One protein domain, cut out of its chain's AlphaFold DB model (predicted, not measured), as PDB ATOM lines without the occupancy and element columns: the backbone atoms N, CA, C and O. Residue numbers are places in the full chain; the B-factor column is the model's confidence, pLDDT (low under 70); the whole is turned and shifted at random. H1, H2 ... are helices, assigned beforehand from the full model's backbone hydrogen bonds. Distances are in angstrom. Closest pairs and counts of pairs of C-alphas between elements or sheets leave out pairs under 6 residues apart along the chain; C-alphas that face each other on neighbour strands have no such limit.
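Overview. This is residues 122 to 272 of the 344 residues of the protein "4Fe-4S binding protein" of Verrucomicrobia subdivision 3 bacterium (UniProt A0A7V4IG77). Three long helices, H2, H3 and H6, run side by side in a triangle, in which H3 packs on both H2 and H6 while H2 and H6 are only near each other; H1 packs steeply on residues 248 to 253 of H6 and is apart from H3. The short H7 packs on H3 and H6, and beyond it H5 and H8 form a crosswise pair at one side, while residues 133 to 144 and 217 to 222 stick out. The printed part has 151 residues with eight named helices, H1 to H8 in order, and no named strand; the class is all helix. It is compact, with a radius of gyration of the C-alphas of 16.5 A, and spans 53 by 40 by 30 A.

Arrangement. Start with H1, residues 122 to 138, which touches residues 248 to 253 of H6, residues 239 to 254, at a steep tilt of 49 degrees, the same way; their closest C-alphas, of Gln 124 and Ser 252, are 5.3 A apart. Next, H2, residues 147 to 170, forms a helical hairpin with H3, residues 179 to 195, at a shallow tilt of 9 degrees, opposite ways. H2 touches H3 with residues 154 to 165 alone, and the closest C-alphas, of Leu 162 and Ala 185, are 6.6 A apart. H3 touches H6 at a shallow tilt of 15 degrees, the same way, with the C-alphas of Gly 184 and Thr 244 closest at 5.3 A. H4, residues 201 to 204, is close to but not clearly touching H3, with the C-alphas of Val 194 and Asp 201 closest at 5.7 A. Look next at H5, residues 207 to 220, which touches H8, residues 265 to 272; the tilt of 71 degrees is only just about perpendicular, and the C-alphas of Phe 212 and Pro 265 are closest at 4.3 A. H7, residues 258 to 262, touches H6, with the C-alphas of Ser 252 and Ala 258 closest at 5.5 A. H1 and H2 are apart. In H1, H2, H3, H5, H7 and H8 each O i to N i+4 pair is within hydrogen-bond range; in H6 11 of 12 are, and H4 is too short for such a pair.

Along the chain. Find C-alpha 122 at (10.889, 45.426, -27.417); from there H1 runs 24.0 A. H2 begins at C-alpha 147, (17.370, 23.740, -5.922), and runs 34.2 A. H3 runs 24.9 A, H5 20.0 A and H6 23.2 A. H8 ends at C-alpha 272, (-9.998, 43.467, -23.607).

Size, cuts and confidence. The C-alphas of Arg 140 and Met 221 are the two farthest apart, at 55.0 A. The printed part has no cut. The link from H5 to H6, residues 221 to 238, is long. Mean pLDDT of the printed part is 80.7; it is under 70 at residues 140, 142 to 144, 169, 171 to 178 and 223 to 238.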
ATOM      1  N   THR A 122       9.666  45.714 -26.663       91.94
ATOM      2  CA  THR A 122      10.889  45.426 -27.417       91.94
ATOM      3  C   THR A 122      12.115  45.352 -26.510       91.94
ATOM      4  O   THR A 122      12.831  44.355 -26.569       91.94
ATOM      5  N   LEU A 123      12.326  46.324 -25.615       91.38
ATOM      6  CA  LEU A 123      13.441  46.301 -24.657       91.38
ATOM      7  C   LEU A 123      13.440  45.023 -23.810       91.38
ATOM      8  O   LEU A 123      14.471  44.372 -23.656       91.38
ATOM      9  N   GLN A 124      12.273  44.607 -23.312       92.19
ATOM     10  CA  GLN A 124      12.158  43.370 -22.535       92.19
ATOM     11  C   GLN A 124      12.447  42.122 -23.383       92.19
ATOM     12  O   GLN A 124      13.052  41.166 -22.901       92.19
ATOM     13  N   GLU A 125      12.036  42.113 -24.654       92.62
ATOM     14  CA  GLU A 125      12.348  41.031 -25.591       92.62
ATOM     15  C   GLU A 125      13.848  40.947 -25.905       92.62
ATOM     16  O   GLU A 125      14.395  39.839 -25.893       92.62
ATOM     17  N   ILE A 126      14.514  42.088 -26.106       92.62
ATOM     18  CA  ILE A 126      15.970  42.175 -26.271       92.62
ATOM     19  C   ILE A 126      16.668  41.600 -25.037       92.62
ATOM     20  O   ILE A 126      17.537  40.745 -25.188       92.62
ATOM     21  N   MET A 127      16.239  41.971 -23.825       92.25
ATOM     22  CA  MET A 127      16.814  41.440 -22.581       92.25
ATOM     23  C   MET A 127      16.675  39.920 -22.472       92.25
ATOM     24  O   MET A 127      17.624  39.224 -22.109       92.25
ATOM     25  N   THR A 128      15.524  39.372 -22.860       92.00
ATOM     26  CA  THR A 128      15.343  37.916 -22.908       92.00
ATOM     27  C   THR A 128      16.271  37.253 -23.937       92.00
ATOM     28  O   THR A 128      16.876  36.229 -23.624       92.00
ATOM     29  N   ILE A 129      16.434  37.831 -25.138       90.94
ATOM     30  CA  ILE A 129      17.353  37.300 -26.170       90.94
ATOM     31  C   ILE A 129      18.799  37.357 -25.677       90.94
ATOM     32  O   ILE A 129      19.531  36.375 -25.794       90.94
ATOM     33  N   ALA A 130      19.207  38.488 -25.100       91.00
ATOM     34  CA  ALA A 130      20.543  38.690 -24.556       91.00
ATOM     35  C   ALA A 130      20.861  37.635 -23.492       91.00
ATOM     36  O   ALA A 130      21.910  36.994 -23.550       91.00
ATOM     37  N   ARG A 131      19.914  37.362 -22.585       90.19
ATOM     38  CA  ARG A 131      20.035  36.279 -21.606       90.19
ATOM     39  C   ARG A 131      20.187  34.912 -22.259       90.19
ATOM     40  O   ARG A 131      21.030  34.138 -21.828       90.19
ATOM     41  N   GLU A 132      19.357  34.575 -23.241       89.06
ATOM     42  CA  GLU A 132      19.416  33.272 -23.915       89.06
ATOM     43  C   GLU A 132      20.739  33.079 -24.662       89.06
ATOM     44  O   GLU A 132      21.322  31.996 -24.623       89.06
ATOM     45  N   ASN A 133      21.252  34.132 -25.298       89.19
ATOM     46  CA  ASN A 133      22.562  34.129 -25.948       89.19
ATOM     47  C   ASN A 133      23.686  33.955 -24.923       89.19
ATOM     48  O   ASN A 133      24.532  33.078 -25.083       89.19
ATOM     49  N   LEU A 134      23.653  34.730 -23.837       87.19
ATOM     50  CA  LEU A 134      24.631  34.645 -22.756       87.19
ATOM     51  C   LEU A 134      24.598  33.274 -22.069       87.19
ATOM     52  O   LEU A 134      25.639  32.690 -21.788       87.19
ATOM     53  N   ALA A 135      23.409  32.716 -21.840       85.62
ATOM     54  CA  ALA A 135      23.238  31.388 -21.267       85.62
ATOM     55  C   ALA A 135      23.790  30.289 -22.184       85.62
ATOM     56  O   ALA A 135      24.384  29.343 -21.675       85.62
ATOM     57  N   ARG A 136      23.638  30.421 -23.510       85.12
ATOM     58  CA  ARG A 136      24.246  29.513 -24.499       85.12
ATOM     59  C   ARG A 136      25.768  29.637 -24.557       85.12
ATOM     60  O   ARG A 136      26.440  28.630 -24.736       85.12
ATOM     61  N   LEU A 137      26.317  30.839 -24.386       84.81
ATOM     62  CA  LEU A 137      27.766  31.050 -24.334       84.81
ATOM     63  C   LEU A 137      28.371  30.446 -23.056       84.81
ATOM     64  O   LEU A 137      29.360  29.719 -23.103       84.81
ATOM     65  N   LEU A 138      27.730  30.698 -21.914       83.00
ATOM     66  CA  LEU A 138      28.179  30.240 -20.599       83.00
ATOM     67  C   LEU A 138      27.823  28.776 -20.304       83.00
ATOM     68  O   LEU A 138      28.288  28.233 -19.304       83.00
ATOM     69  N   SER A 139      27.026  28.101 -21.142       74.81
ATOM     70  CA  SER A 139      26.591  26.721 -20.881       74.81
ATOM     71  C   SER A 139      27.741  25.716 -20.830       74.81
ATOM     72  O   SER A 139      27.551  24.627 -20.302       74.81
ATOM     73  N   ARG A 140      28.925  26.069 -21.352       67.06
ATOM     74  CA  ARG A 140      30.137  25.236 -21.281       67.06
ATOM     75  C   ARG A 140      30.847  25.281 -19.921       67.06
ATOM     76  O   ARG A 140      31.632  24.388 -19.643       67.06
ATOM     77  N   VAL A 141      30.575  26.285 -19.083       70.19
ATOM     78  CA  VAL A 141      31.283  26.521 -17.802       70.19
ATOM     79  C   VAL A 141      30.313  26.573 -16.608       70.19
ATOM     80  O   VAL A 141      30.719  26.579 -15.449       70.19
ATOM     81  N   ARG A 142      28.996  26.605 -16.853       66.56
ATOM     82  CA  ARG A 142      28.002  26.867 -15.806       66.56
ATOM     83  C   ARG A 142      27.616  25.614 -15.020       66.56
ATOM     84  O   ARG A 142      26.777  24.830 -15.459       66.56
ATOM     85  N   VAL A 143      28.139  25.501 -13.801       65.12
ATOM     86  CA  VAL A 143      27.623  24.583 -12.776       65.12
ATOM     87  C   VAL A 143      26.219  25.051 -12.372       65.12
ATOM     88  O   VAL A 143      26.022  26.210 -11.998       65.12
ATOM     89  N   ARG A 144      25.212  24.179 -12.498       68.31
ATOM     90  CA  ARG A 144      23.840  24.487 -12.066       68.31
ATOM     91  C   ARG A 144      23.765  24.351 -10.540       68.31
ATOM     92  O   ARG A 144      23.983  23.247 -10.050       68.31
ATOM     93  N   PRO A 145      23.452  25.422  -9.786       72.00
ATOM     94  CA  PRO A 145      23.278  25.309  -8.343       72.00
ATOM     95  C   PRO A 145      22.099  24.381  -8.022       72.00
ATOM     96  O   PRO A 145      21.107  24.350  -8.758       72.00
ATOM     97  N   GLY A 146      22.199  23.643  -6.911       77.62
ATOM     98  CA  GLY A 146      21.101  22.821  -6.398       77.62
ATOM     99  C   GLY A 146      19.838  23.653  -6.113       77.62
ATOM    100  O   GLY A 146      19.926  24.874  -5.948       77.62
ATOM    101  N   PRO A 147      18.648  23.027  -6.036       79.31
ATOM    102  CA  PRO A 147      17.370  23.740  -5.922       79.31
ATOM    103  C   PRO A 147      17.298  24.656  -4.691       79.31
ATOM    104  O   PRO A 147      16.798  25.774  -4.791       79.31
ATOM    105  N   VAL A 148      17.870  24.224  -3.563       81.06
ATOM    106  CA  VAL A 148      17.937  25.011  -2.321       81.06
ATOM    107  C   VAL A 148      18.851  26.227  -2.489       81.06
ATOM    108  O   VAL A 148      18.435  27.353  -2.229       81.06
ATOM    109  N   ALA A 149      20.064  26.029  -3.015       82.06
ATOM    110  CA  ALA A 149      21.019  27.111  -3.261       82.06
ATOM    111  C   ALA A 149      20.482  28.148  -4.261       82.06
ATOM    112  O   ALA A 149      20.673  29.348  -4.077       82.06
ATOM    113  N   ARG A 150      19.748  27.704  -5.293       83.81
ATOM    114  CA  ARG A 150      19.060  28.595  -6.236       83.81
ATOM    115  C   ARG A 150      18.035  29.477  -5.526       83.81
ATOM    116  O   ARG A 150      18.006  30.677  -5.776       83.81
ATOM    117  N   ASN A 151      17.199  28.896  -4.669       81.94
ATOM    118  CA  ASN A 151      16.162  29.647  -3.968       81.94
ATOM    119  C   ASN A 151      16.763  30.634  -2.956       81.94
ATOM    120  O   ASN A 151      16.289  31.763  -2.879       81.94
ATOM    121  N   ILE A 152      17.842  30.257  -2.258       84.06
ATOM    122  CA  ILE A 152      18.586  31.164  -1.369       84.06
ATOM    123  C   ILE A 152      19.186  32.328  -2.163       84.06
ATOM    124  O   ILE A 152      19.015  33.479  -1.777       84.06
ATOM    125  N   LEU A 153      19.834  32.056  -3.302       85.19
ATOM    126  CA  LEU A 153      20.412  33.102  -4.150       85.19
ATOM    127  C   LEU A 153      19.341  34.066  -4.674       85.19
ATOM    128  O   LEU A 153      19.554  35.276  -4.681       85.19
ATOM    129  N   LEU A 154      18.186  33.541  -5.095       84.50
ATOM    130  CA  LEU A 154      17.050  34.367  -5.501       84.50
ATOM    131  C   LEU A 154      16.553  35.219  -4.332       84.50
ATOM    132  O   LEU A 154      16.360  36.416  -4.506       84.50
ATOM    133  N   LEU A 155      16.394  34.635  -3.143       85.06
ATOM    134  CA  LEU A 155      15.943  35.366  -1.963       85.06
ATOM    135  C   LEU A 155      16.911  36.495  -1.599       85.06
ATOM    136  O   LEU A 155      16.451  37.613  -1.411       85.06
ATOM    137  N   LEU A 156      18.223  36.238  -1.582       86.88
ATOM    138  CA  LEU A 156      19.249  37.256  -1.325       86.88
ATOM    139  C   LEU A 156      19.252  38.362  -2.388       86.88
ATOM    140  O   LEU A 156      19.387  39.536  -2.056       86.88
ATOM    141  N   PHE A 157      19.083  38.003  -3.665       85.88
ATOM    142  CA  PHE A 157      19.017  38.974  -4.756       85.88
ATOM    143  C   PHE A 157      17.792  39.888  -4.626       85.88
ATOM    144  O   PHE A 157      17.917  41.110  -4.685       85.88
ATOM    145  N   PHE A 158      16.606  39.306  -4.425       83.69
ATOM    146  CA  PHE A 158      15.365  40.070  -4.312       83.69
ATOM    147  C   PHE A 158      15.288  40.858  -3.001       83.69
ATOM    148  O   PHE A 158      14.859  42.010  -3.031       83.69
ATOM    149  N   SER A 159      15.740  40.302  -1.872       83.81
ATOM    150  CA  SER A 159      15.773  41.021  -0.593       83.81
ATOM    151  C   SER A 159      16.780  42.169  -0.620       83.81
ATOM    152  O   SER A 159      16.430  43.281  -0.236       83.81
ATOM    153  N   GLY A 160      17.986  41.942  -1.153       85.94
ATOM    154  CA  GLY A 160      18.997  42.983  -1.327       85.94
ATOM    155  C   GLY A 160      18.500  44.119  -2.219       85.94
ATOM    156  O   GLY A 160      18.698  45.290  -1.903       85.94
ATOM    157  N   PHE A 161      17.777  43.793  -3.291       80.19
ATOM    158  CA  PHE A 161      17.193  44.808  -4.157       80.19
ATOM    159  C   PHE A 161      16.038  45.577  -3.499       80.19
ATOM    160  O   PHE A 161      15.960  46.796  -3.629       80.19
ATOM    161  N   LEU A 162      15.136  44.899  -2.783       81.25
ATOM    162  CA  LEU A 162      14.047  45.569  -2.063       81.25
ATOM    163  C   LEU A 162      14.590  46.492  -0.966       81.25
ATOM    164  O   LEU A 162      14.085  47.601  -0.813       81.25
ATOM    165  N   LEU A 163      15.650  46.078  -0.267       85.12
ATOM    166  CA  LEU A 163      16.368  46.924   0.688       85.12
ATOM    167  C   LEU A 163      17.010  48.133   0.002       85.12
ATOM    168  O   LEU A 163      16.913  49.234   0.531       85.12
ATOM    169  N   LEU A 164      17.605  47.958  -1.182       81.25
ATOM    170  CA  LEU A 164      18.147  49.064  -1.973       81.25
ATOM    171  C   LEU A 164      17.056  50.075  -2.355       81.25
ATOM    172  O   LEU A 164      17.253  51.275  -2.180       81.25
ATOM    173  N   VAL A 165      15.901  49.609  -2.845       76.31
ATOM    174  CA  VAL A 165      14.761  50.481  -3.182       76.31
ATOM    175  C   VAL A 165      14.225  51.188  -1.940       76.31
ATOM    176  O   VAL A 165      13.981  52.390  -1.991       76.31
ATOM    177  N   PHE A 166      14.078  50.475  -0.822       78.19
ATOM    178  CA  PHE A 166      13.638  51.059   0.444       78.19
ATOM    179  C   PHE A 166      14.622  52.118   0.957       78.19
ATOM    180  O   PHE A 166      14.208  53.200   1.360       78.19
ATOM    181  N   TRP A 167      15.926  51.846   0.882       80.06
ATOM    182  CA  TRP A 167      16.977  52.782   1.277       80.06
ATOM    183  C   TRP A 167      16.991  54.036   0.387       80.06
ATOM    184  O   TRP A 167      17.017  55.159   0.894       80.06
ATOM    185  N   LEU A 168      16.886  53.865  -0.934       72.56
ATOM    186  CA  LEU A 168      16.754  54.977  -1.883       72.56
ATOM    187  C   LEU A 168      15.475  55.792  -1.636       72.56
ATOM    188  O   LEU A 168      15.508  57.016  -1.730       72.56
ATOM    189  N   GLY A 169      14.372  55.131  -1.276       69.62
ATOM    190  CA  GLY A 169      13.105  55.782  -0.936       69.62
ATOM    191  C   GLY A 169      13.119  56.501   0.416       69.62
ATOM    192  O   GLY A 169      12.464  57.523   0.568       69.62
ATOM    193  N   SER A 170      13.876  56.005   1.399       70.50
ATOM    194  CA  SER A 170      13.962  56.603   2.740       70.50
ATOM    195  C   SER A 170      14.915  57.797   2.815       70.50
ATOM    196  O   SER A 170      14.777  58.628   3.710       70.50
ATOM    197  N   THR A 171      15.909  57.876   1.931       66.50
ATOM    198  CA  THR A 171      16.947  58.925   1.958       66.50
ATOM    199  C   THR A 171      16.522  60.222   1.266       66.50
ATOM    200  O   THR A 171      17.266  61.202   1.263       66.50
ATOM    201  N   ARG A 172      15.334  60.252   0.660       61.06
ATOM    202  CA  ARG A 172      14.869  61.344  -0.195       61.06
ATOM    203  C   ARG A 172      13.377  61.608   0.054       61.06
ATOM    204  O   ARG A 172      12.627  60.685   0.348       61.06
ATOM    205  N   GLN A 173      12.946  62.868  -0.048       54.38
ATOM    206  CA  GLN A 173      11.561  63.338   0.165       54.38
ATOM    207  C   GLN A 173      10.617  62.896  -0.984       54.38
ATOM    208  O   GLN A 173      10.004  63.721  -1.647       54.38
ATOM    209  N   PHE A 174      10.535  61.592  -1.261       55.56
ATOM    210  CA  PHE A 174       9.929  61.020  -2.477       55.56
ATOM    211  C   PHE A 174       8.535  60.397  -2.286       55.56
ATOM    212  O   PHE A 174       7.984  59.794  -3.204       55.56
ATOM    213  N   TYR A 175       7.934  60.507  -1.101       50.25
ATOM    214  CA  TYR A 175       6.830  59.616  -0.718       50.25
ATOM    215  C   TYR A 175       5.476  59.866  -1.410       50.25
ATOM    216  O   TYR A 175       4.580  59.037  -1.263       50.25
ATOM    217  N   VAL A 176       5.305  60.954  -2.174       50.94
ATOM    218  CA  VAL A 176       4.015  61.271  -2.826       50.94
ATOM    219  C   VAL A 176       4.107  61.380  -4.357       50.94
ATOM    220  O   VAL A 176       3.118  61.107  -5.033       50.94
ATOM    221  N   GLU A 177       5.280  61.667  -4.933       53.75
ATOM    222  CA  GLU A 177       5.433  61.862  -6.390       53.75
ATOM    223  C   GLU A 177       5.975  60.613  -7.127       53.75
ATOM    224  O   GLU A 177       5.583  60.338  -8.265       53.75
ATOM    225  N   ASP A 178       6.756  59.752  -6.459       62.97
ATOM    226  CA  ASP A 178       7.489  58.645  -7.103       62.97
ATOM    227  C   ASP A 178       6.763  57.299  -7.076       62.97
ATOM    228  O   ASP A 178       7.308  56.242  -6.731       62.97
ATOM    229  N   SER A 179       5.505  57.310  -7.515       70.62
ATOM    230  CA  SER A 179       4.705  56.088  -7.643       70.62
ATOM    231  C   SER A 179       5.445  54.966  -8.399       70.62
ATOM    232  O   SER A 179       5.338  53.798  -8.019       70.62
ATOM    233  N   SER A 180       6.260  55.304  -9.408       75.56
ATOM    234  CA  SER A 180       7.002  54.370 -10.263       75.56
ATOM    235  C   SER A 180       7.844  53.346  -9.500       75.56
ATOM    236  O   SER A 180       7.873  52.174  -9.885       75.56
ATOM    237  N   LEU A 181       8.474  53.746  -8.392       77.50
ATOM    238  CA  LEU A 181       9.327  52.852  -7.604       77.50
ATOM    239  C   LEU A 181       8.527  51.709  -6.982       77.50
ATOM    240  O   LEU A 181       8.971  50.558  -7.007       77.50
ATOM    241  N   TYR A 182       7.313  51.993  -6.508       80.50
ATOM    242  CA  TYR A 182       6.420  50.972  -5.964       80.50
ATOM    243  C   TYR A 182       5.959  49.992  -7.043       80.50
ATOM    244  O   TYR A 182       5.870  48.791  -6.782       80.50
ATOM    245  N   TRP A 183       5.733  50.458  -8.275       84.44
ATOM    246  CA  TRP A 183       5.438  49.580  -9.414       84.44
ATOM    247  C   TRP A 183       6.619  48.657  -9.742       84.44
ATOM    248  O   TRP A 183       6.418  47.465  -9.990       84.44
ATOM    249  N   GLY A 184       7.849  49.180  -9.702       86.38
ATOM    250  CA  GLY A 184       9.067  48.386  -9.867       86.38
ATOM    251  C   GLY A 184       9.234  47.331  -8.768       86.38
ATOM    252  O   GLY A 184       9.396  46.146  -9.066       86.38
ATOM    253  N   ALA A 185       9.122  47.735  -7.500       85.19
ATOM    254  CA  ALA A 185       9.197  46.828  -6.355       85.19
ATOM    255  C   ALA A 185       8.124  45.729  -6.425       85.19
ATOM    256  O   ALA A 185       8.427  44.547  -6.244       85.19
ATOM    257  N   SER A 186       6.892  46.102  -6.788       88.56
ATOM    258  CA  SER A 186       5.784  45.164  -6.993       88.56
ATOM    259  C   SER A 186       6.103  44.145  -8.088       88.56
ATOM    260  O   SER A 186       5.853  42.954  -7.910       88.56
ATOM    261  N   LEU A 187       6.706  44.570  -9.208       90.25
ATOM    262  CA  LEU A 187       7.092  43.655 -10.285       90.25
ATOM    263  C   LEU A 187       8.091  42.604  -9.812       90.25
ATOM    264  O   LEU A 187       7.939  41.425 -10.126       90.25
ATOM    265  N   PHE A 188       9.113  43.026  -9.078       89.50
ATOM    266  CA  PHE A 188      10.124  42.120  -8.549       89.50
ATOM    267  C   PHE A 188       9.558  41.149  -7.527       89.50
ATOM    268  O   PHE A 188       9.860  39.960  -7.610       89.50
ATOM    269  N   LEU A 189       8.690  41.616  -6.634       88.44
ATOM    270  CA  LEU A 189       8.001  40.744  -5.693       88.44
ATOM    271  C   LEU A 189       7.163  39.685  -6.425       88.44
ATOM    272  O   LEU A 189       7.274  38.499  -6.119       88.44
ATOM    273  N   LEU A 190       6.401  40.073  -7.454       90.38
ATOM    274  CA  LEU A 190       5.637  39.123  -8.269       90.38
ATOM    275  C   LEU A 190       6.545  38.127  -8.999       90.38
ATOM    276  O   LEU A 190       6.277  36.926  -8.996       90.38
ATOM    277  N   VAL A 191       7.643  38.596  -9.597       90.31
ATOM    278  CA  VAL A 191       8.630  37.725 -10.250       90.31
ATOM    279  C   VAL A 191       9.225  36.728  -9.252       90.31
ATOM    280  O   VAL A 191       9.320  35.540  -9.562       90.31
ATOM    281  N   PHE A 192       9.581  37.179  -8.051       89.56
ATOM    282  CA  PHE A 192      10.101  36.326  -6.989       89.56
ATOM    283  C   PHE A 192       9.090  35.258  -6.557       89.56
ATOM    284  O   PHE A 192       9.452  34.084  -6.459       89.56
ATOM    285  N   MET A 193       7.821  35.626  -6.350       88.62
ATOM    286  CA  MET A 193       6.756  34.682  -5.975       88.62
ATOM    287  C   MET A 193       6.530  33.593  -7.032       88.62
ATOM    288  O   MET A 193       6.265  32.441  -6.686       88.62
ATOM    289  N   VAL A 194       6.667  33.930  -8.317       90.56
ATOM    290  CA  VAL A 194       6.576  32.943  -9.404       90.56
ATOM    291  C   VAL A 194       7.797  32.035  -9.432       90.56
ATOM    292  O   VAL A 194       7.662  30.822  -9.567       90.56
ATOM    293  N   LEU A 195       8.999  32.605  -9.318       87.88
ATOM    294  CA  LEU A 195      10.242  31.834  -9.386       87.88
ATOM    295  C   LEU A 195      10.425  30.890  -8.197       87.88
ATOM    296  O   LEU A 195      10.989  29.808  -8.365       87.88
ATOM    297  N   SER A 196       9.965  31.292  -7.013       84.62
ATOM    298  CA  SER A 196       9.980  30.457  -5.809       84.62
ATOM    299  C   SER A 196       8.935  29.338  -5.848       84.62
ATOM    300  O   SER A 196       9.008  28.415  -5.041       84.62
ATOM    301  N   GLY A 197       7.992  29.382  -6.797       85.56
ATOM    302  CA  GLY A 197       6.911  28.406  -6.927       85.56
ATOM    303  C   GLY A 197       5.778  28.594  -5.916       85.56
ATOM    304  O   GLY A 197       4.877  27.762  -5.875       85.56
ATOM    305  N   VAL A 198       5.794  29.678  -5.129       86.56
ATOM    306  CA  VAL A 198       4.736  29.998  -4.155       86.56
ATOM    307  C   VAL A 198       3.415  30.281  -4.866       86.56
ATOM    308  O   VAL A 198       2.353  29.899  -4.379       86.56
ATOM    309  N   VAL A 199       3.468  30.932  -6.033       89.12
ATOM    310  CA  VAL A 199       2.271  31.297  -6.796       89.12
ATOM    311  C   VAL A 199       2.354  30.801  -8.232       89.12
ATOM    312  O   VAL A 199       3.364  30.963  -8.916       89.12
ATOM    313  N   ARG A 200       1.242  30.235  -8.715       87.31
ATOM    314  CA  ARG A 200       1.082  29.867 -10.123       87.31
ATOM    315  C   ARG A 200       1.047  31.128 -10.975       87.31
ATOM    316  O   ARG A 200       0.217  32.008 -10.759       87.31
ATOM    317  N   ASP A 201       1.901  31.174 -11.985       86.69
ATOM    318  CA  ASP A 201       2.045  32.345 -12.846       86.69
ATOM    319  C   ASP A 201       0.721  32.763 -13.517       86.69
ATOM    320  O   ASP A 201       0.435  33.946 -13.636       86.69
ATOM    321  N   GLU A 202      -0.152  31.821 -13.866       84.94
ATOM    322  CA  GLU A 202      -1.450  32.126 -14.478       84.94
ATOM    323  C   GLU A 202      -2.397  32.903 -13.560       84.94
ATOM    324  O   GLU A 202      -3.150  33.752 -14.043       84.94
ATOM    325  N   ALA A 203      -2.341  32.648 -12.248       86.56
ATOM    326  CA  ALA A 203      -3.218  33.287 -11.271       86.56
ATOM    327  C   ALA A 203      -2.901  34.782 -11.130       86.56
ATOM    328  O   ALA A 203      -3.804  35.608 -11.019       86.56
ATOM    329  N   ILE A 204      -1.620  35.149 -11.203       88.88
ATOM    330  CA  ILE A 204      -1.192  36.538 -11.000       88.88
ATOM    331  C   ILE A 204      -1.283  37.410 -12.255       88.88
ATOM    332  O   ILE A 204      -1.227  38.633 -12.162       88.88
ATOM    333  N   ARG A 205      -1.477  36.833 -13.447       87.81
ATOM    334  CA  ARG A 205      -1.648  37.627 -14.684       87.81
ATOM    335  C   ARG A 205      -2.893  38.523 -14.654       87.81
ATOM    336  O   ARG A 205      -2.974  39.473 -15.441       87.81
ATOM    337  N   GLY A 206      -3.841  38.235 -13.756       88.31
ATOM    338  CA  GLY A 206      -5.019  39.059 -13.482       88.31
ATOM    339  C   GLY A 206      -4.712  40.399 -12.801       88.31
ATOM    340  O   GLY A 206      -5.490  41.335 -12.966       88.31
ATOM    341  N   LEU A 207      -3.559  40.549 -12.127       90.69
ATOM    342  CA  LEU A 207      -3.169  41.803 -11.460       90.69
ATOM    343  C   LEU A 207      -3.075  42.997 -12.421       90.69
ATOM    344  O   LEU A 207      -3.303  44.129 -12.006       90.69
ATOM    345  N   ARG A 208      -2.861  42.758 -13.722       91.38
ATOM    346  CA  ARG A 208      -2.909  43.807 -14.757       91.38
ATOM    347  C   ARG A 208      -4.239  44.569 -14.771       91.38
ATOM    348  O   ARG A 208      -4.249  45.751 -15.101       91.38
ATOM    349  N   ALA A 209      -5.345  43.910 -14.415       92.50
ATOM    350  CA  ALA A 209      -6.653  44.550 -14.294       92.50
ATOM    351  C   ALA A 209      -6.687  45.521 -13.106       92.50
ATOM    352  O   ALA A 209      -7.129  46.655 -13.260       92.50
ATOM    353  N   ALA A 210      -6.165  45.102 -11.948       92.06
ATOM    354  CA  ALA A 210      -6.046  45.963 -10.773       92.06
ATOM    355  C   ALA A 210      -5.160  47.177 -11.078       92.06
ATOM    356  O   ALA A 210      -5.560  48.309 -10.831       92.06
ATOM    357  N   SER A 211      -4.011  46.960 -11.725       89.19
ATOM    358  CA  SER A 211      -3.131  48.026 -12.203       89.19
ATOM    359  C   SER A 211      -3.837  49.025 -13.126       89.19
ATOM    360  O   SER A 211      -3.660  50.233 -12.979       89.19
ATOM    361  N   PHE A 212      -4.647  48.539 -14.072       90.62
ATOM    362  CA  PHE A 212      -5.437  49.402 -14.947       90.62
ATOM    363  C   PHE A 212      -6.447  50.243 -14.159       90.62
ATOM    364  O   PHE A 212      -6.492  51.455 -14.352       90.62
ATOM    365  N   TRP A 213      -7.214  49.628 -13.255       90.56
ATOM    366  CA  TRP A 213      -8.227  50.334 -12.468       90.56
ATOM    367  C   TRP A 213      -7.629  51.346 -11.495       90.56
ATOM    368  O   TRP A 213      -8.158  52.447 -11.398       90.56
ATOM    369  N   ILE A 214      -6.506  51.022 -10.845       86.81
ATOM    370  CA  ILE A 214      -5.771  51.969  -9.994       86.81
ATOM    371  C   ILE A 214      -5.411  53.213 -10.810       86.81
ATOM    372  O   ILE A 214      -5.769  54.320 -10.424       86.81
ATOM    373  N   ILE A 215      -4.792  53.039 -11.982       81.75
ATOM    374  CA  ILE A 215      -4.395  54.163 -12.842       81.75
ATOM    375  C   ILE A 215      -5.602  54.938 -13.370       81.75
ATOM    376  O   ILE A 215      -5.567  56.166 -13.402       81.75
ATOM    377  N   PHE A 216      -6.658  54.243 -13.787       85.38
ATOM    378  CA  PHE A 216      -7.873  54.873 -14.296       85.38
ATOM    379  C   PHE A 216      -8.546  55.740 -13.224       85.38
ATOM    380  O   PHE A 216      -8.874  56.895 -13.488       85.38
ATOM    381  N   ILE A 217      -8.684  55.218 -12.000       85.19
ATOM    382  CA  ILE A 217      -9.250  55.951 -10.861       85.19
ATOM    383  C   ILE A 217      -8.360  57.143 -10.502       85.19
ATOM    384  O   ILE A 217      -8.861  58.250 -10.344       85.19
ATOM    385  N   SER A 218      -7.042  56.961 -10.429       78.19
ATOM    386  CA  SER A 218      -6.113  58.058 -10.139       78.19
ATOM    387  C   SER A 218      -6.159  59.173 -11.185       78.19
ATOM    388  O   SER A 218      -6.187  60.350 -10.831       78.19
ATOM    389  N   ALA A 219      -6.249  58.819 -12.471       75.56
ATOM    390  CA  ALA A 219      -6.413  59.792 -13.546       75.56
ATOM    391  C   ALA A 219      -7.737  60.569 -13.422       75.56
ATOM    392  O   ALA A 219      -7.750  61.782 -13.624       75.56
ATOM    393  N   LEU A 220      -8.831  59.900 -13.035       80.25
ATOM    394  CA  LEU A 220     -10.126  60.543 -12.789       80.25
ATOM    395  C   LEU A 220     -10.069  61.515 -11.600       80.25
ATOM    396  O   LEU A 220     -10.619  62.612 -11.669       80.25
ATOM    397  N   MET A 221      -9.338  61.142 -10.550       80.25
ATOM    398  CA  MET A 221      -9.083  61.977  -9.371       80.25
ATOM    399  C   MET A 221      -8.058  63.097  -9.625       80.25
ATOM    400  O   MET A 221      -7.723  63.831  -8.700       80.25
ATOM    401  N   ARG A 222      -7.551  63.236 -10.862       72.44
ATOM    402  CA  ARG A 222      -6.518  64.206 -11.272       72.44
ATOM    403  C   ARG A 222      -5.239  64.146 -10.425       72.44
ATOM    404  O   ARG A 222      -4.533  65.144 -10.311       72.44
ATOM    405  N   THR A 223      -4.913  62.985  -9.857       68.69
ATOM    406  CA  THR A 223      -3.657  62.814  -9.121       68.69
ATOM    407  C   THR A 223      -2.495  62.598 -10.091       68.69
ATOM    408  O   THR A 223      -2.606  61.901 -11.105       68.69
ATOM    409  N   THR A 224      -1.354  63.220  -9.804       61.31
ATOM    410  CA  THR A 224      -0.150  63.134 -10.636       61.31
ATOM    411  C   THR A 224       0.619  61.854 -10.320       61.31
ATOM    412  O   THR A 224       1.517  61.837  -9.489       61.31
ATOM    413  N   ILE A 225       0.258  60.758 -10.988       59.91
ATOM    414  CA  ILE A 225       1.006  59.495 -10.921       59.91
ATOM    415  C   ILE A 225       1.998  59.433 -12.082       59.91
ATOM    416  O   ILE A 225       1.607  59.328 -13.245       59.91
ATOM    417  N   VAL A 226       3.294  59.456 -11.778       62.44
ATOM    418  CA  VAL A 226       4.346  59.282 -12.788       62.44
ATOM    419  C   VAL A 226       4.404  57.818 -13.236       62.44
ATOM    420  O   VAL A 226       4.630  56.903 -12.444       62.44
ATOM    421  N   SER A 227       4.199  57.562 -14.534       63.03
ATOM    422  CA  SER A 227       4.290  56.195 -15.066       63.03
ATOM    423  C   SER A 227       5.718  55.642 -14.932       63.03
ATOM    424  O   SER A 227       6.680  56.332 -15.274       63.03
ATOM    425  N   PRO A 228       5.878  54.369 -14.540       61.06
ATOM    426  CA  PRO A 228       7.178  53.728 -14.324       61.06
ATOM    427  C   PRO A 228       8.082  53.548 -15.553       61.06
ATOM    428  O   PRO A 228       9.177  53.011 -15.424       61.06
ATOM    429  N   VAL A 229       7.639  53.959 -16.744       63.66
ATOM    430  CA  VAL A 229       8.302  53.663 -18.027       63.66
ATOM    431  C   VAL A 229       8.833  54.929 -18.727       63.66
ATOM    432  O   VAL A 229       9.350  54.842 -19.836       63.66
ATOM    433  N   HIS A 230       8.724  56.108 -18.104       63.84
ATOM    434  CA  HIS A 230       9.030  57.383 -18.766       63.84
ATOM    435  C   HIS A 230      10.522  57.621 -19.058       63.84
ATOM    436  O   HIS A 230      10.826  58.167 -20.108       63.84
ATOM    437  N   PHE A 231      11.458  57.158 -18.221       53.84
ATOM    438  CA  PHE A 231      12.883  57.526 -18.352       53.84
ATOM    439  C   PHE A 231      13.537  57.172 -19.688       53.84
ATOM    440  O   PHE A 231      14.430  57.869 -20.152       53.84
ATOM    441  N   ALA A 232      13.147  56.048 -20.291       55.97
ATOM    442  CA  ALA A 232      13.769  55.606 -21.535       55.97
ATOM    443  C   ALA A 232      13.281  56.380 -22.767       55.97
ATOM    444  O   ALA A 232      13.902  56.250 -23.818       55.97
ATOM    445  N   PHE A 233      12.162  57.107 -22.670       55.47
ATOM    446  CA  PHE A 233      11.432  57.608 -23.842       55.47
ATOM    447  C   PHE A 233      10.836  59.015 -23.677       55.47
ATOM    448  O   PHE A 233      10.222  59.504 -24.609       55.47
ATOM    449  N   ALA A 234      10.967  59.656 -22.516       54.41
ATOM    450  CA  ALA A 234      10.529  61.030 -22.283       54.41
ATOM    451  C   ALA A 234      11.700  61.847 -21.717       54.41
ATOM    452  O   ALA A 234      12.518  61.296 -20.978       54.41
ATOM    453  N   ASP A 235      11.766  63.147 -22.029       52.81
ATOM    454  CA  ASP A 235      12.810  64.082 -21.558       52.81
ATOM    455  C   ASP A 235      12.613  64.474 -20.080       52.81
ATOM    456  O   ASP A 235      12.553  65.637 -19.689       52.81
ATOM    457  N   VAL A 236      12.433  63.461 -19.236       56.28
ATOM    458  CA  VAL A 236      12.187  63.593 -17.808       56.28
ATOM    459  C   VAL A 236      13.380  62.982 -17.082       56.28
ATOM    460  O   VAL A 236      13.559  61.763 -17.045       56.28
ATOM    461  N   ARG A 237      14.228  63.836 -16.500       61.84
ATOM    462  CA  ARG A 237      15.457  63.438 -15.788       61.84
ATOM    463  C   ARG A 237      15.177  63.007 -14.345       61.84
ATOM    464  O   ARG A 237      15.887  63.411 -13.427       61.84
ATOM    465  N   ASP A 238      14.174  62.155 -14.157       65.94
ATOM    466  CA  ASP A 238      13.783  61.685 -12.829       65.94
ATOM    467  C   ASP A 238      14.531  60.393 -12.469       65.94
ATOM    468  O   ASP A 238      14.333  59.361 -13.128       65.94
ATOM    469  N   PRO A 239      15.349  60.375 -11.399       70.69
ATOM    470  CA  PRO A 239      16.116  59.190 -11.007       70.69
ATOM    471  C   PRO A 239      15.217  57.995 -10.649       70.69
ATOM    472  O   PRO A 239      15.594  56.842 -10.875       70.69
ATOM    473  N   ALA A 240      14.004  58.249 -10.149       70.44
ATOM    474  CA  ALA A 240      13.013  57.220  -9.846       70.44
ATOM    475  C   ALA A 240      12.554  56.460 -11.101       70.44
ATOM    476  O   ALA A 240      12.449  55.227 -11.104       70.44
ATOM    477  N   SER A 241      12.332  57.181 -12.201       72.44
ATOM    478  CA  SER A 241      11.945  56.592 -13.481       72.44
ATOM    479  C   SER A 241      13.099  55.790 -14.108       72.44
ATOM    480  O   SER A 241      12.869  54.717 -14.683       72.44
ATOM    481  N   ALA A 242      14.344  56.249 -13.932       76.12
ATOM    482  CA  ALA A 242      15.553  55.546 -14.362       76.12
ATOM    483  C   ALA A 242      15.711  54.207 -13.647       76.12
ATOM    484  O   ALA A 242      15.854  53.155 -14.278       76.12
ATOM    485  N   LEU A 243      15.607  54.242 -12.317       77.88
ATOM    486  CA  LEU A 243      15.679  53.052 -11.484       77.88
ATOM    487  C   LEU A 243      14.557  52.073 -11.828       77.88
ATOM    488  O   LEU A 243      14.793  50.872 -11.940       77.88
ATOM    489  N   THR A 244      13.349  52.572 -12.072       80.00
ATOM    490  CA  THR A 244      12.228  51.705 -12.440       80.00
ATOM    491  C   THR A 244      12.422  51.065 -13.815       80.00
ATOM    492  O   THR A 244      12.154  49.876 -13.991       80.00
ATOM    493  N   THR A 245      12.964  51.799 -14.786       82.44
ATOM    494  CA  THR A 245      13.322  51.237 -16.097       82.44
ATOM    495  C   THR A 245      14.370  50.134 -15.957       82.44
ATOM    496  O   THR A 245      14.216  49.056 -16.540       82.44
ATOM    497  N   LEU A 246      15.386  50.349 -15.119       83.81
ATOM    498  CA  LEU A 246      16.380  49.328 -14.794       83.81
ATOM    499  C   LEU A 246      15.722  48.082 -14.178       83.81
ATOM    500  O   LEU A 246      16.001  46.965 -14.612       83.81
ATOM    501  N   VAL A 247      14.790  48.261 -13.237       84.81
ATOM    502  CA  VAL A 247      14.004  47.161 -12.648       84.81
ATOM    503  C   VAL A 247      13.257  46.371 -13.716       84.81
ATOM    504  O   VAL A 247      13.319  45.142 -13.732       84.81
ATOM    505  N   LEU A 248      12.583  47.050 -14.644       88.50
ATOM    506  CA  LEU A 248      11.840  46.411 -15.733       88.50
ATOM    507  C   LEU A 248      12.755  45.563 -16.629       88.50
ATOM    508  O   LEU A 248      12.400  44.440 -17.011       88.50
ATOM    509  N   MET A 249      13.944  46.080 -16.946       88.88
ATOM    510  CA  MET A 249      14.948  45.370 -17.738       88.88
ATOM    511  C   MET A 249      15.483  44.143 -16.996       88.88
ATOM    512  O   MET A 249      15.487  43.046 -17.554       88.88
ATOM    513  N   VAL A 250      15.861  44.300 -15.725       89.19
ATOM    514  CA  VAL A 250      16.372  43.207 -14.888       89.19
ATOM    515  C   VAL A 250      15.304  42.132 -14.677       89.19
ATOM    516  O   VAL A 250      15.596  40.946 -14.822       89.19
ATOM    517  N   ALA A 251      14.041  42.508 -14.444       90.06
ATOM    518  CA  ALA A 251      12.923  41.567 -14.306       90.06
ATOM    519  C   ALA A 251      12.782  40.689 -15.556       90.06
ATOM    520  O   ALA A 251      12.488  39.495 -15.470       90.06
ATOM    521  N   SER A 252      13.050  41.282 -16.721       91.00
ATOM    522  CA  SER A 252      12.948  40.629 -18.026       91.00
ATOM    523  C   SER A 252      14.067  39.631 -18.319       91.00
ATOM    524  O   SER A 252      13.929  38.794 -19.217       91.00
ATOM    525  N   LEU A 253      15.153  39.674 -17.540       90.06
ATOM    526  CA  LEU A 253      16.171  38.623 -17.511       90.06
ATOM    527  C   LEU A 253      15.662  37.386 -16.762       90.06
ATOM    528  O   LEU A 253      16.049  36.260 -17.062       90.06
ATOM    529  N   PHE A 254      14.767  37.538 -15.797       89.38
ATOM    530  CA  PHE A 254      14.224  36.388 -15.082       89.38
ATOM    531  C   PHE A 254      13.055  35.767 -15.841       89.38
ATOM    532  O   PHE A 254      13.099  34.581 -16.190       89.38
ATOM    533  N   LEU A 255      12.042  36.578 -16.155       89.62
ATOM    534  CA  LEU A 255      10.869  36.168 -16.918       89.62
ATOM    535  C   LEU A 255      10.691  37.048 -18.147       89.62
ATOM    536  O   LEU A 255      10.637  38.270 -18.051       89.62
ATOM    537  N   ALA A 256      10.521  36.418 -19.306       91.12
ATOM    538  CA  ALA A 256      10.316  37.139 -20.550       91.12
ATOM    539  C   ALA A 256       9.079  38.048 -20.473       91.12
ATOM    540  O   ALA A 256       7.998  37.613 -20.067       91.12
ATOM    541  N   ARG A 257       9.253  39.316 -20.872       91.75
ATOM    542  CA  ARG A 257       8.201  40.347 -20.879       91.75
ATOM    543  C   ARG A 257       7.433  40.447 -19.542       91.75
ATOM    544  O   ARG A 257       6.207  40.595 -19.545       91.75
ATOM    545  N   ALA A 258       8.140  40.353 -18.408       93.31
ATOM    546  CA  ALA A 258       7.560  40.312 -17.060       93.31
ATOM    547  C   ALA A 258       6.562  41.454 -16.793       93.31
ATOM    548  O   ALA A 258       5.461  41.210 -16.296       93.31
ATOM    549  N   TRP A 259       6.893  42.686 -17.190       92.44
ATOM    550  CA  TRP A 259       5.997  43.834 -17.022       92.44
ATOM    551  C   TRP A 259       4.688  43.650 -17.783       92.44
ATOM    552  O   TRP A 259       3.601  43.789 -17.221       92.44
ATOM    553  N   CYS A 260       4.779  43.281 -19.063       90.88
ATOM    554  CA  CYS A 260       3.617  43.065 -19.924       90.88
ATOM    555  C   CYS A 260       2.721  41.910 -19.454       90.88
ATOM    556  O   CYS A 260       1.520  41.900 -19.741       90.88
ATOM    557  N   ARG A 261       3.318  40.937 -18.762       91.56
ATOM    558  CA  ARG A 261       2.667  39.728 -18.261       91.56
ATOM    559  C   ARG A 261       1.916  39.953 -16.950       91.56
ATOM    560  O   ARG A 261       0.829  39.403 -16.807       91.56
ATOM    561  N   TYR A 262       2.446  40.776 -16.039       92.19
ATOM    562  CA  TYR A 262       1.915  40.875 -14.672       92.19
ATOM    563  C   TYR A 262       1.306  42.217 -14.289       92.19
ATOM    564  O   TYR A 262       0.325  42.230 -13.556       92.19
ATOM    565  N   ILE A 263       1.848  43.334 -14.780       91.19
ATOM    566  CA  ILE A 263       1.506  44.654 -14.226       91.19
ATOM    567  C   ILE A 263       1.034  45.651 -15.291       91.19
ATOM    568  O   ILE A 263       0.279  46.567 -14.991       91.19
ATOM    569  N   CYS A 264       1.420  45.473 -16.557       90.44
ATOM    570  CA  CYS A 264       1.166  46.460 -17.599       90.44
ATOM    571  C   CYS A 264      -0.340  46.779 -17.758       90.44
ATOM    572  O   CYS A 264      -1.085  45.937 -18.278       90.44
ATOM    573  N   PRO A 265      -0.776  48.007 -17.417       89.88
ATOM    574  CA  PRO A 265      -2.176  48.422 -17.538       89.88
ATOM    575  C   PRO A 265      -2.630  48.436 -19.004       89.88
ATOM    576  O   PRO A 265      -3.774  48.111 -19.318       89.88
ATOM    577  N   TRP A 266      -1.706  48.733 -19.927       87.62
ATOM    578  CA  TRP A 266      -1.996  48.759 -21.365       87.62
ATOM    579  C   TRP A 266      -2.228  47.357 -21.892       87.62
ATOM    580  O   TRP A 266      -3.107  47.137 -22.715       87.62
ATOM    581  N   GLY A 267      -1.481  46.388 -21.361       90.44
ATOM    582  CA  GLY A 267      -1.668  44.981 -21.675       90.44
ATOM    583  C   GLY A 267      -3.064  44.486 -21.300       90.44
ATOM    584  O   GLY A 267      -3.634  43.707 -22.059       90.44
ATOM    585  N   TYR A 268      -3.632  44.956 -20.182       92.88
ATOM    586  CA  TYR A 268      -5.011  44.632 -19.811       92.88
ATOM    587  C   TYR A 268      -6.021  45.236 -20.791       92.88
ATOM    588  O   TYR A 268      -6.819  44.495 -21.367       92.88
ATOM    589  N   LEU A 269      -5.947  46.550 -21.037       92.38
ATOM    590  CA  LEU A 269      -6.870  47.230 -21.949       92.38
ATOM    591  C   LEU A 269      -6.810  46.633 -23.363       92.38
ATOM    592  O   LEU A 269      -7.838  46.282 -23.938       92.38
ATOM    593  N   MET A 270      -5.605  46.424 -23.895       92.12
ATOM    594  CA  MET A 270      -5.405  45.792 -25.201       92.12
ATOM    595  C   MET A 270      -5.896  44.343 -25.234       92.12
ATOM    596  O   MET A 270      -6.416  43.910 -26.257       92.12
ATOM    597  N   GLY A 271      -5.789  43.593 -24.134       92.56
ATOM    598  CA  GLY A 271      -6.360  42.248 -24.025       92.56
ATOM    599  C   GLY A 271      -7.891  42.246 -24.074       92.56
ATOM    600  O   GLY A 271      -8.490  41.354 -24.677       92.56
ATOM    601  N   VAL A 272      -8.542  43.261 -23.493       93.50
ATOM    602  CA  VAL A 272      -9.998  43.467 -23.607       93.50
ATOM    603  C   VAL A 272     -10.387  43.793 -25.048       93.50
ATOM    604  O   VAL A 272     -11.278  43.140 -25.594       93.50
TER     605      VAL A 272